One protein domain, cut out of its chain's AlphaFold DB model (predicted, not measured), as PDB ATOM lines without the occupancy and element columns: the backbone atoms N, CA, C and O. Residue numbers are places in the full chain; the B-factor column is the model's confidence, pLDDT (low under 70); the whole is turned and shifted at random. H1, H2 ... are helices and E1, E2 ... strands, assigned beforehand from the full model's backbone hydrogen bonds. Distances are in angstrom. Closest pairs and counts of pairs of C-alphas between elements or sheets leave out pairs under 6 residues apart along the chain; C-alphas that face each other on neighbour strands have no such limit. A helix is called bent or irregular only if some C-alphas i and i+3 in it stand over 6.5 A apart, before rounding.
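This is residues 4 to 63 of the 70 residues of an uncharacterized protein of Teratosphaeria nubilosa (UniProt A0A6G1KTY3). A long two-stranded hairpin, E1 and E2, runs along the longest axis, with the helix H2 over its face and the helix H1 near the other end, by the start of E1. A long link after H2 comes back alongside E1, on the side away from E2, and residues 30 to 31 of it pair with E1. The printed part has 60 residues with two named helices and then two named strands, in the order H1, H2, E1, E2; the sheet, E1 - E2, is antiparallel, and the class is mixed, helices and strands. The whole is compact, with a radius of gyration of the C-alphas of 11.0 A, and elongated in outline, spanning 32 by 20 by 20 A.

E1, residues 44 to 52, and E2, residues 55 to 62, form a hairpin of antiparallel neighbours, their directions at 158 degrees. C-alphas 46 and 60 face each other at 4.9 A; N 47 and O 59 are within hydrogen-bond range at 2.9 A, as are N 57 and O 50 at 2.9 A. Residues 30 to 31 make a short antiparallel pairing with residues 46 to 47 of E1. H2, residues 15 to 24, comes closest to E1 at the C-alphas of Leu 22 and Ala 48, 6.0 A apart, and to E2 at those of Leu 22 and Val 56, 7.2 A apart. H1, residues 4 to 12, comes closest to E1 at the C-alphas of Phe 8 and Phe 44, 7.5 A apart, while H1 and E2 are apart. H1 and H2 are close but not clearly touching, their closest C-alphas being those of Phe 12 and Leu 18 at 6.4 A; they run the same way at a steep tilt of 57 degrees. In H2 every O i to N i+4 pair is within hydrogen-bond range; in H1 3 of 5 are.

E1 is 23.8 A long from C-alpha 44 at (-1.652, -31.509, 30.952) to C-alpha 52, and E2 is 22.6 A long, ending with C-alpha 62 at (-0.124, -33.043, 35.222). H2 measures 14.5 A from Pro 15 to Thr 24. H1 measures 12.0 A from C-alpha 4 at (-8.397, -36.168, 29.005) to C-alpha 12; it is irregular, but only just, with C-alphas 6 and 9 lying 6.8 A apart.

The two C-alphas farthest apart, those of Ala 41 and Gly 53, are 33.3 A from each other. The printed part, residues 4 to 63, has no cut. The link from H2 to E1, residues 25 to 43, is long, while those from H1 to H2 and from E1 to E2 are tight. The mean pLDDT of the printed part is 82.0, and residues 5 and 41 are under 70.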
ATOM      1  N   HIS A   4      -9.445 -37.188  29.050       71.00
ATOM      2  CA  HIS A   4      -8.397 -36.168  29.005       71.00
ATOM      3  C   HIS A   4      -7.333 -36.413  27.927       71.00
ATOM      4  O   HIS A   4      -6.826 -35.459  27.344       71.00
ATOM      5  N   LEU A   5      -7.024 -37.675  27.599       69.06
ATOM      6  CA  LEU A   5      -6.127 -37.988  26.477       69.06
ATOM      7  C   LEU A   5      -6.792 -37.724  25.122       69.06
ATOM      8  O   LEU A   5      -6.113 -37.329  24.177       69.06
ATOM      9  N   LYS A   6      -8.118 -37.888  25.026       72.94
ATOM     10  CA  LYS A   6      -8.868 -37.515  23.815       72.94
ATOM     11  C   LYS A   6      -8.875 -36.000  23.593       72.94
ATOM     12  O   LYS A   6      -8.808 -35.556  22.453       72.94
ATOM     13  N   GLU A   7      -8.915 -35.217  24.670       75.25
ATOM     14  CA  GLU A   7      -8.905 -33.745  24.634       75.25
ATOM     15  C   GLU A   7      -7.492 -33.151  24.461       75.25
ATOM     16  O   GLU A   7      -7.347 -31.986  24.091       75.25
ATOM     17  N   PHE A   8      -6.437 -33.947  24.658       77.62
ATOM     18  CA  PHE A   8      -5.045 -33.499  24.584       77.62
ATOM     19  C   PHE A   8      -4.644 -32.964  23.201       77.62
ATOM     20  O   PHE A   8      -4.224 -31.813  23.082       77.62
ATOM     21  N   PHE A   9      -4.790 -33.761  22.139       73.94
ATOM     22  CA  PHE A   9      -4.420 -33.318  20.788       73.94
ATOM     23  C   PHE A   9      -5.256 -32.121  20.302       73.94
ATOM     24  O   PHE A   9      -4.671 -31.179  19.779       73.94
ATOM     25  N   PRO A  10      -6.580 -32.058  20.518       75.94
ATOM     26  CA  PRO A  10      -7.349 -30.848  20.226       75.94
ATOM     27  C   PRO A  10      -6.816 -29.590  20.930       75.94
ATOM     28  O   PRO A  10      -6.726 -28.536  20.304       75.94
ATOM     29  N   ASN A  11      -6.404 -29.703  22.197       78.38
ATOM     30  CA  ASN A  11      -5.902 -28.566  22.973       78.38
ATOM     31  C   ASN A  11      -4.502 -28.117  22.535       78.38
ATOM     32  O   ASN A  11      -4.228 -26.920  22.489       78.38
ATOM     33  N   PHE A  12      -3.606 -29.044  22.195       78.94
ATOM     34  CA  PHE A  12      -2.220 -28.723  21.822       78.94
ATOM     35  C   PHE A  12      -1.993 -28.578  20.312       78.94
ATOM     36  O   PHE A  12      -0.969 -28.027  19.884       78.94
ATOM     37  N   GLY A  13      -2.993 -28.962  19.520       81.31
ATOM     38  CA  GLY A  13      -3.014 -28.915  18.068       81.31
ATOM     39  C   GLY A  13      -2.785 -30.279  17.422       81.31
ATOM     40  O   GLY A  13      -2.490 -31.283  18.073       81.31
ATOM     41  N   THR A  14      -2.881 -30.311  16.093       82.62
ATOM     42  CA  THR A  14      -2.579 -31.528  15.331       82.62
ATOM     43  C   THR A  14      -1.160 -32.023  15.640       82.62
ATOM     44  O   THR A  14      -0.277 -31.205  15.923       82.62
ATOM     45  N   PRO A  15      -0.881 -33.336  15.528       81.38
ATOM     46  CA  PRO A  15       0.463 -33.871  15.754       81.38
ATOM     47  C   PRO A  15       1.555 -33.122  14.973       81.38
ATOM     48  O   PRO A  15       2.622 -32.842  15.511       81.38
ATOM     49  N   LYS A  16       1.263 -32.704  13.734       83.12
ATOM     50  CA  LYS A  16       2.176 -31.907  12.900       83.12
ATOM     51  C   LYS A  16       2.485 -30.536  13.513       83.12
ATOM     52  O   LYS A  16       3.647 -30.134  13.540       83.12
ATOM     53  N   LEU A  17       1.468 -29.830  14.011       82.56
ATOM     54  CA  LEU A  17       1.640 -28.525  14.654       82.56
ATOM     55  C   LEU A  17       2.407 -28.654  15.973       82.56
ATOM     56  O   LEU A  17       3.300 -27.853  16.246       82.56
ATOM     57  N   LEU A  18       2.091 -29.680  16.765       82.94
ATOM     58  CA  LEU A  18       2.798 -29.963  18.008       82.94
ATOM     59  C   LEU A  18       4.282 -30.240  17.733       82.94
ATOM     60  O   LEU A  18       5.138 -29.594  18.326       82.94
ATOM     61  N   VAL A  19       4.603 -31.104  16.765       84.12
ATOM     62  CA  VAL A  19       5.996 -31.369  16.363       84.12
ATOM     63  C   VAL A  19       6.705 -30.092  15.901       84.12
ATOM     64  O   VAL A  19       7.856 -29.875  16.274       84.12
ATOM     65  N   ALA A  20       6.039 -29.223  15.134       85.19
ATOM     66  CA  ALA A  20       6.623 -27.951  14.709       85.19
ATOM     67  C   ALA A  20       6.970 -27.045  15.907       85.19
ATOM     68  O   ALA A  20       8.096 -26.556  15.983       85.19
ATOM     69  N   LYS A  21       6.050 -26.893  16.872       84.88
ATOM     70  CA  LYS A  21       6.287 -26.136  18.117       84.88
ATOM     71  C   LYS A  21       7.459 -26.709  18.920       84.88
ATOM     72  O   LYS A  21       8.282 -25.963  19.436       84.88
ATOM     73  N   LEU A  22       7.558 -28.033  19.002       85.12
ATOM     74  CA  LEU A  22       8.614 -28.721  19.748       85.12
ATOM     75  C   LEU A  22       9.990 -28.609  19.091       85.12
ATOM     76  O   LEU A  22      11.008 -28.507  19.773       85.12
ATOM     77  N   ARG A  23      10.036 -28.594  17.756       83.94
ATOM     78  CA  ARG A  23      11.283 -28.409  17.007       83.94
ATOM     79  C   ARG A  23      11.843 -27.000  17.131       83.94
ATOM     80  O   ARG A  23      13.062 -26.857  17.085       83.94
ATOM     81  N   THR A  24      11.008 -25.980  17.295       84.81
ATOM     82  CA  THR A  24      11.462 -24.585  17.425       84.81
ATOM     83  C   THR A  24      11.648 -24.145  18.874       84.81
ATOM     84  O   THR A  24      12.439 -23.246  19.130       84.81
ATOM     85  N   ALA A  25      10.987 -24.797  19.833       85.94
ATOM     86  CA  ALA A  25      11.126 -24.479  21.248       85.94
ATOM     87  C   ALA A  25      12.542 -24.752  21.784       85.94
ATOM     88  O   ALA A  25      13.190 -25.739  21.417       85.94
ATOM     89  N   SER A  26      13.006 -23.873  22.673       85.81
ATOM     90  CA  SER A  26      14.220 -24.077  23.468       85.81
ATOM     91  C   SER A  26      13.974 -25.100  24.584       85.81
ATOM     92  O   SER A  26      12.840 -25.197  25.065       85.81
ATOM     93  N   PRO A  27      15.000 -25.835  25.044       86.69
ATOM     94  CA  PRO A  27      14.878 -26.691  26.222       86.69
ATOM     95  C   PRO A  27      14.355 -25.911  27.440       86.69
ATOM     96  O   PRO A  27      14.684 -24.742  27.631       86.69
ATOM     97  N   GLY A  28      13.491 -26.539  28.232       83.75
ATOM     98  CA  GLY A  28      12.777 -25.937  29.359       83.75
ATOM     99  C   GLY A  28      11.599 -25.037  28.968       83.75
ATOM    100  O   GLY A  28      10.855 -24.593  29.844       83.75
ATOM    101  N   ARG A  29      11.385 -24.748  27.675       88.50
ATOM    102  CA  ARG A  29      10.279 -23.885  27.246       88.50
ATOM    103  C   ARG A  29       8.948 -24.625  27.338       88.50
ATOM    104  O   ARG A  29       8.752 -25.665  26.707       88.50
ATOM    105  N   ARG A  30       7.997 -24.014  28.043       87.94
ATOM    106  CA  ARG A  30       6.609 -24.471  28.087       87.94
ATOM    107  C   ARG A  30       5.932 -24.312  26.727       87.94
ATOM    108  O   ARG A  30       5.999 -23.248  26.103       87.94
ATOM    109  N   ILE A  31       5.253 -25.364  26.290       88.31
ATOM    110  CA  ILE A  31       4.440 -25.382  25.078       88.31
ATOM    111  C   ILE A  31       3.007 -25.086  25.478       88.31
ATOM    112  O   ILE A  31       2.394 -25.850  26.215       88.31
ATOM    113  N   LEU A  32       2.475 -23.973  24.982       86.12
ATOM    114  CA  LEU A  32       1.113 -23.567  25.299       86.12
ATOM    115  C   LEU A  32       0.085 -24.261  24.388       86.12
ATOM    116  O   LEU A  32       0.375 -24.516  23.199       86.12
ATOM    117  N   PRO A  33      -1.128 -24.523  24.914       82.56
ATOM    118  CA  PRO A  33      -2.277 -24.925  24.113       82.56
ATOM    119  C   PRO A  33      -2.553 -23.937  22.972       82.56
ATOM    120  O   PRO A  33      -2.203 -22.755  23.022       82.56
ATOM    121  N   VAL A  34      -3.168 -24.422  21.898       81.50
ATOM    122  CA  VAL A  34      -3.559 -23.592  20.754       81.50
ATOM    123  C   VAL A  34      -4.580 -22.548  21.212       81.50
ATOM    124  O   VAL A  34      -5.500 -22.857  21.964       81.50
ATOM    125  N   ASN A  35      -4.413 -21.308  20.748       74.00
ATOM    126  CA  ASN A  35      -5.291 -20.172  21.059       74.00
ATOM    127  C   ASN A  35      -5.394 -19.824  22.555       74.00
ATOM    128  O   ASN A  35      -6.374 -19.211  22.980       74.00
ATOM    129  N   ARG A  36      -4.392 -20.189  23.362       77.62
ATOM    130  CA  ARG A  36      -4.318 -19.826  24.781       77.62
ATOM    131  C   ARG A  36      -3.037 -19.056  25.083       77.62
ATOM    132  O   ARG A  36      -2.006 -19.267  24.447       77.62
ATOM    133  N   ARG A  37      -3.133 -18.136  26.044       75.69
ATOM    134  CA  ARG A  37      -1.999 -17.360  26.573       75.69
ATOM    135  C   ARG A  37      -1.379 -18.009  27.816       75.69
ATOM    136  O   ARG A  37      -0.260 -17.669  28.174       75.69
ATOM    137  N   ASP A  38      -2.086 -18.968  28.404       76.81
ATOM    138  CA  ASP A  38      -1.727 -19.746  29.586       76.81
ATOM    139  C   ASP A  38      -2.108 -21.225  29.386       76.81
ATOM    140  O   ASP A  38      -2.728 -21.602  28.385       76.81
ATOM    141  N   ASP A  39      -1.689 -22.079  30.317       71.44
ATOM    142  CA  ASP A  39      -2.050 -23.493  30.368       71.44
ATOM    143  C   ASP A  39      -3.044 -23.825  31.492       71.44
ATOM    144  O   ASP A  39      -3.395 -24.991  31.622       71.44
ATOM    145  N   GLU A  40      -3.571 -22.847  32.246       72.00
ATOM    146  CA  GLU A  40      -4.488 -23.067  33.390       72.00
ATOM    147  C   GLU A  40      -5.741 -23.883  33.030       72.00
ATOM    148  O   GLU A  40      -6.307 -24.589  33.861       72.00
ATOM    149  N   ALA A  41      -6.201 -23.798  31.782       69.25
ATOM    150  CA  ALA A  41      -7.349 -24.571  31.309       69.25
ATOM    151  C   ALA A  41      -6.983 -25.999  30.855       69.25
ATOM    152  O   ALA A  41      -7.870 -26.828  30.645       69.25
ATOM    153  N   ALA A  42      -5.697 -26.297  30.662       78.00
ATOM    154  CA  ALA A  42      -5.226 -27.586  30.183       78.00
ATOM    155  C   ALA A  42      -4.897 -28.516  31.355       78.00
ATOM    156  O   ALA A  42      -4.133 -28.166  32.245       78.00
ATOM    157  N   GLN A  43      -5.432 -29.738  31.308       81.81
ATOM    158  CA  GLN A  43      -5.166 -30.796  32.295       81.81
ATOM    159  C   GLN A  43      -3.703 -31.264  32.292       81.81
ATOM    160  O   GLN A  43      -3.176 -31.725  33.302       81.81
ATOM    161  N   PHE A  44      -3.043 -31.135  31.142       84.00
ATOM    162  CA  PHE A  44      -1.652 -31.509  30.952       84.00
ATOM    163  C   PHE A  44      -0.824 -30.293  30.571       84.00
ATOM    164  O   PHE A  44      -1.300 -29.419  29.848       84.00
ATOM    165  N   ARG A  45       0.434 -30.298  31.000       87.50
ATOM    166  CA  ARG A  45       1.468 -29.344  30.613       87.50
ATOM    167  C   ARG A  45       2.555 -30.074  29.832       87.50
ATOM    168  O   ARG A  45       2.943 -31.183  30.196       87.50
ATOM    169  N   ILE A  46       3.050 -29.440  28.771       88.50
ATOM    170  CA  ILE A  46       4.166 -29.949  27.971       88.50
ATOM    171  C   ILE A  46       5.320 -28.960  28.069       88.50
ATOM    172  O   ILE A  46       5.162 -27.787  27.726       88.50
ATOM    173  N   ASP A  47       6.488 -29.445  28.465       89.12
ATOM    174  CA  ASP A  47       7.735 -28.691  28.398       89.12
ATOM    175  C   ASP A  47       8.668 -29.328  27.368       89.12
ATOM    176  O   ASP A  47       8.868 -30.549  27.345       89.12
ATOM    177  N   ALA A  48       9.230 -28.493  26.495       89.81
ATOM    178  CA  ALA A  48      10.263 -28.917  25.565       89.81
ATOM    179  C   ALA A  48      11.530 -29.273  26.347       89.81
ATOM    180  O   ALA A  48      11.962 -28.523  27.216       89.81
ATOM    181  N   GLY A  49      12.123 -30.418  26.048       86.31
ATOM    182  CA  GLY A  49      13.395 -30.851  26.605       86.31
ATOM    183  C   GLY A  49      14.539 -30.675  25.614       86.31
ATOM    184  O   GLY A  49      14.436 -29.977  24.602       86.31
ATOM    185  N   GLU A  50      15.653 -31.322  25.928       87.69
ATOM    186  CA  GLU A  50      16.838 -31.311  25.079       87.69
ATOM    187  C   GLU A  50      16.603 -31.992  23.728       87.69
ATOM    188  O   GLU A  50      15.771 -32.894  23.577       87.69
ATOM    189  N   LYS A  51      17.382 -31.555  22.738       85.62
ATOM    190  CA  LYS A  51      17.398 -32.132  21.396       85.62
ATOM    191  C   LYS A  51      18.694 -32.910  21.234       85.62
ATOM    192  O   LYS A  51      19.756 -32.308  21.124       85.62
ATOM    193  N   VAL A  52      18.603 -34.235  21.213       84.88
ATOM    194  CA  VAL A  52      19.767 -35.128  21.127       84.88
ATOM    195  C   VAL A  52      19.586 -36.053  19.931       84.88
ATOM    196  O   VAL A  52      18.596 -36.778  19.842       84.88
ATOM    197  N   GLY A  53      20.520 -36.009  18.976       80.12
ATOM    198  CA  GLY A  53      20.526 -36.914  17.819       80.12
ATOM    199  C   GLY A  53      19.235 -36.893  16.989       80.12
ATOM    200  O   GLY A  53      18.727 -37.943  16.610       80.12
ATOM    201  N   GLY A  54      18.644 -35.712  16.768       78.62
ATOM    202  CA  GLY A  54      17.391 -35.558  16.012       78.62
ATOM    203  C   GLY A  54      16.117 -35.963  16.769       78.62
ATOM    204  O   GLY A  54      15.017 -35.805  16.237       78.62
ATOM    205  N   LYS A  55      16.241 -36.436  18.015       80.56
ATOM    206  CA  LYS A  55      15.121 -36.689  18.927       80.56
ATOM    207  C   LYS A  55      14.906 -35.470  19.821       80.56
ATOM    208  O   LYS A  55      15.865 -34.828  20.239       80.56
ATOM    209  N   VAL A  56      13.644 -35.152  20.103       82.25
ATOM    210  CA  VAL A  56      13.264 -34.099  21.052       82.25
ATOM    211  C   VAL A  56      12.736 -34.788  22.300       82.25
ATOM    212  O   VAL A  56      11.723 -35.484  22.227       82.25
ATOM    213  N   ASN A  57      13.421 -34.608  23.424       84.56
ATOM    214  CA  ASN A  57      12.911 -35.045  24.715       84.56
ATOM    215  C   ASN A  57      11.801 -34.095  25.150       84.56
ATOM    216  O   ASN A  57      11.867 -32.896  24.890       84.56
ATOM    217  N   LEU A  58      10.763 -34.622  25.788       86.50
ATOM    218  CA  LEU A  58       9.602 -33.851  26.220       86.50
ATOM    219  C   LEU A  58       9.234 -34.276  27.624       86.50
ATOM    220  O   LEU A  58       9.269 -35.465  27.935       86.50
ATOM    221  N   THR A  59       8.818 -33.311  28.433       87.81
ATOM    222  CA  THR A  59       8.229 -33.610  29.735       87.81
ATOM    223  C   THR A  59       6.734 -33.361  29.648       87.81
ATOM    224  O   THR A  59       6.303 -32.252  29.340       87.81
ATOM    225  N   LEU A  60       5.950 -34.408  29.897       87.00
ATOM    226  CA  LEU A  60       4.506 -34.316  30.066       87.00
ATOM    227  C   LEU A  60       4.207 -34.338  31.563       87.00
ATOM    228  O   LEU A  60       4.550 -35.299  32.248       87.00
ATOM    229  N   GLN A  61       3.580 -33.281  32.064       86.75
ATOM    230  CA  GLN A  61       3.240 -33.126  33.475       86.75
ATOM    231  C   GLN A  61       1.728 -32.996  33.637       86.75
ATOM    232  O   GLN A  61       1.040 -32.459  32.765       86.75
ATOM    233  N   VAL A  62       1.210 -33.452  34.776       85.44
ATOM    234  CA  VAL A  62      -0.124 -33.043  35.222       85.44
ATOM    235  C   VAL A  62      -0.040 -31.568  35.588       85.44
ATOM    236  O   VAL A  62       0.851 -31.164  36.338       85.44
ATOM    237  N   ASN A  63      -0.938 -30.757  35.040       85.19
ATOM    238  CA  ASN A  63      -0.963 -29.346  35.370       85.19
ATOM    239  C   ASN A  63      -1.723 -29.137  36.685       85.19
ATOM    240  O   ASN A  63      -2.939 -29.293  36.735       85.19
TER     241      ASN A  63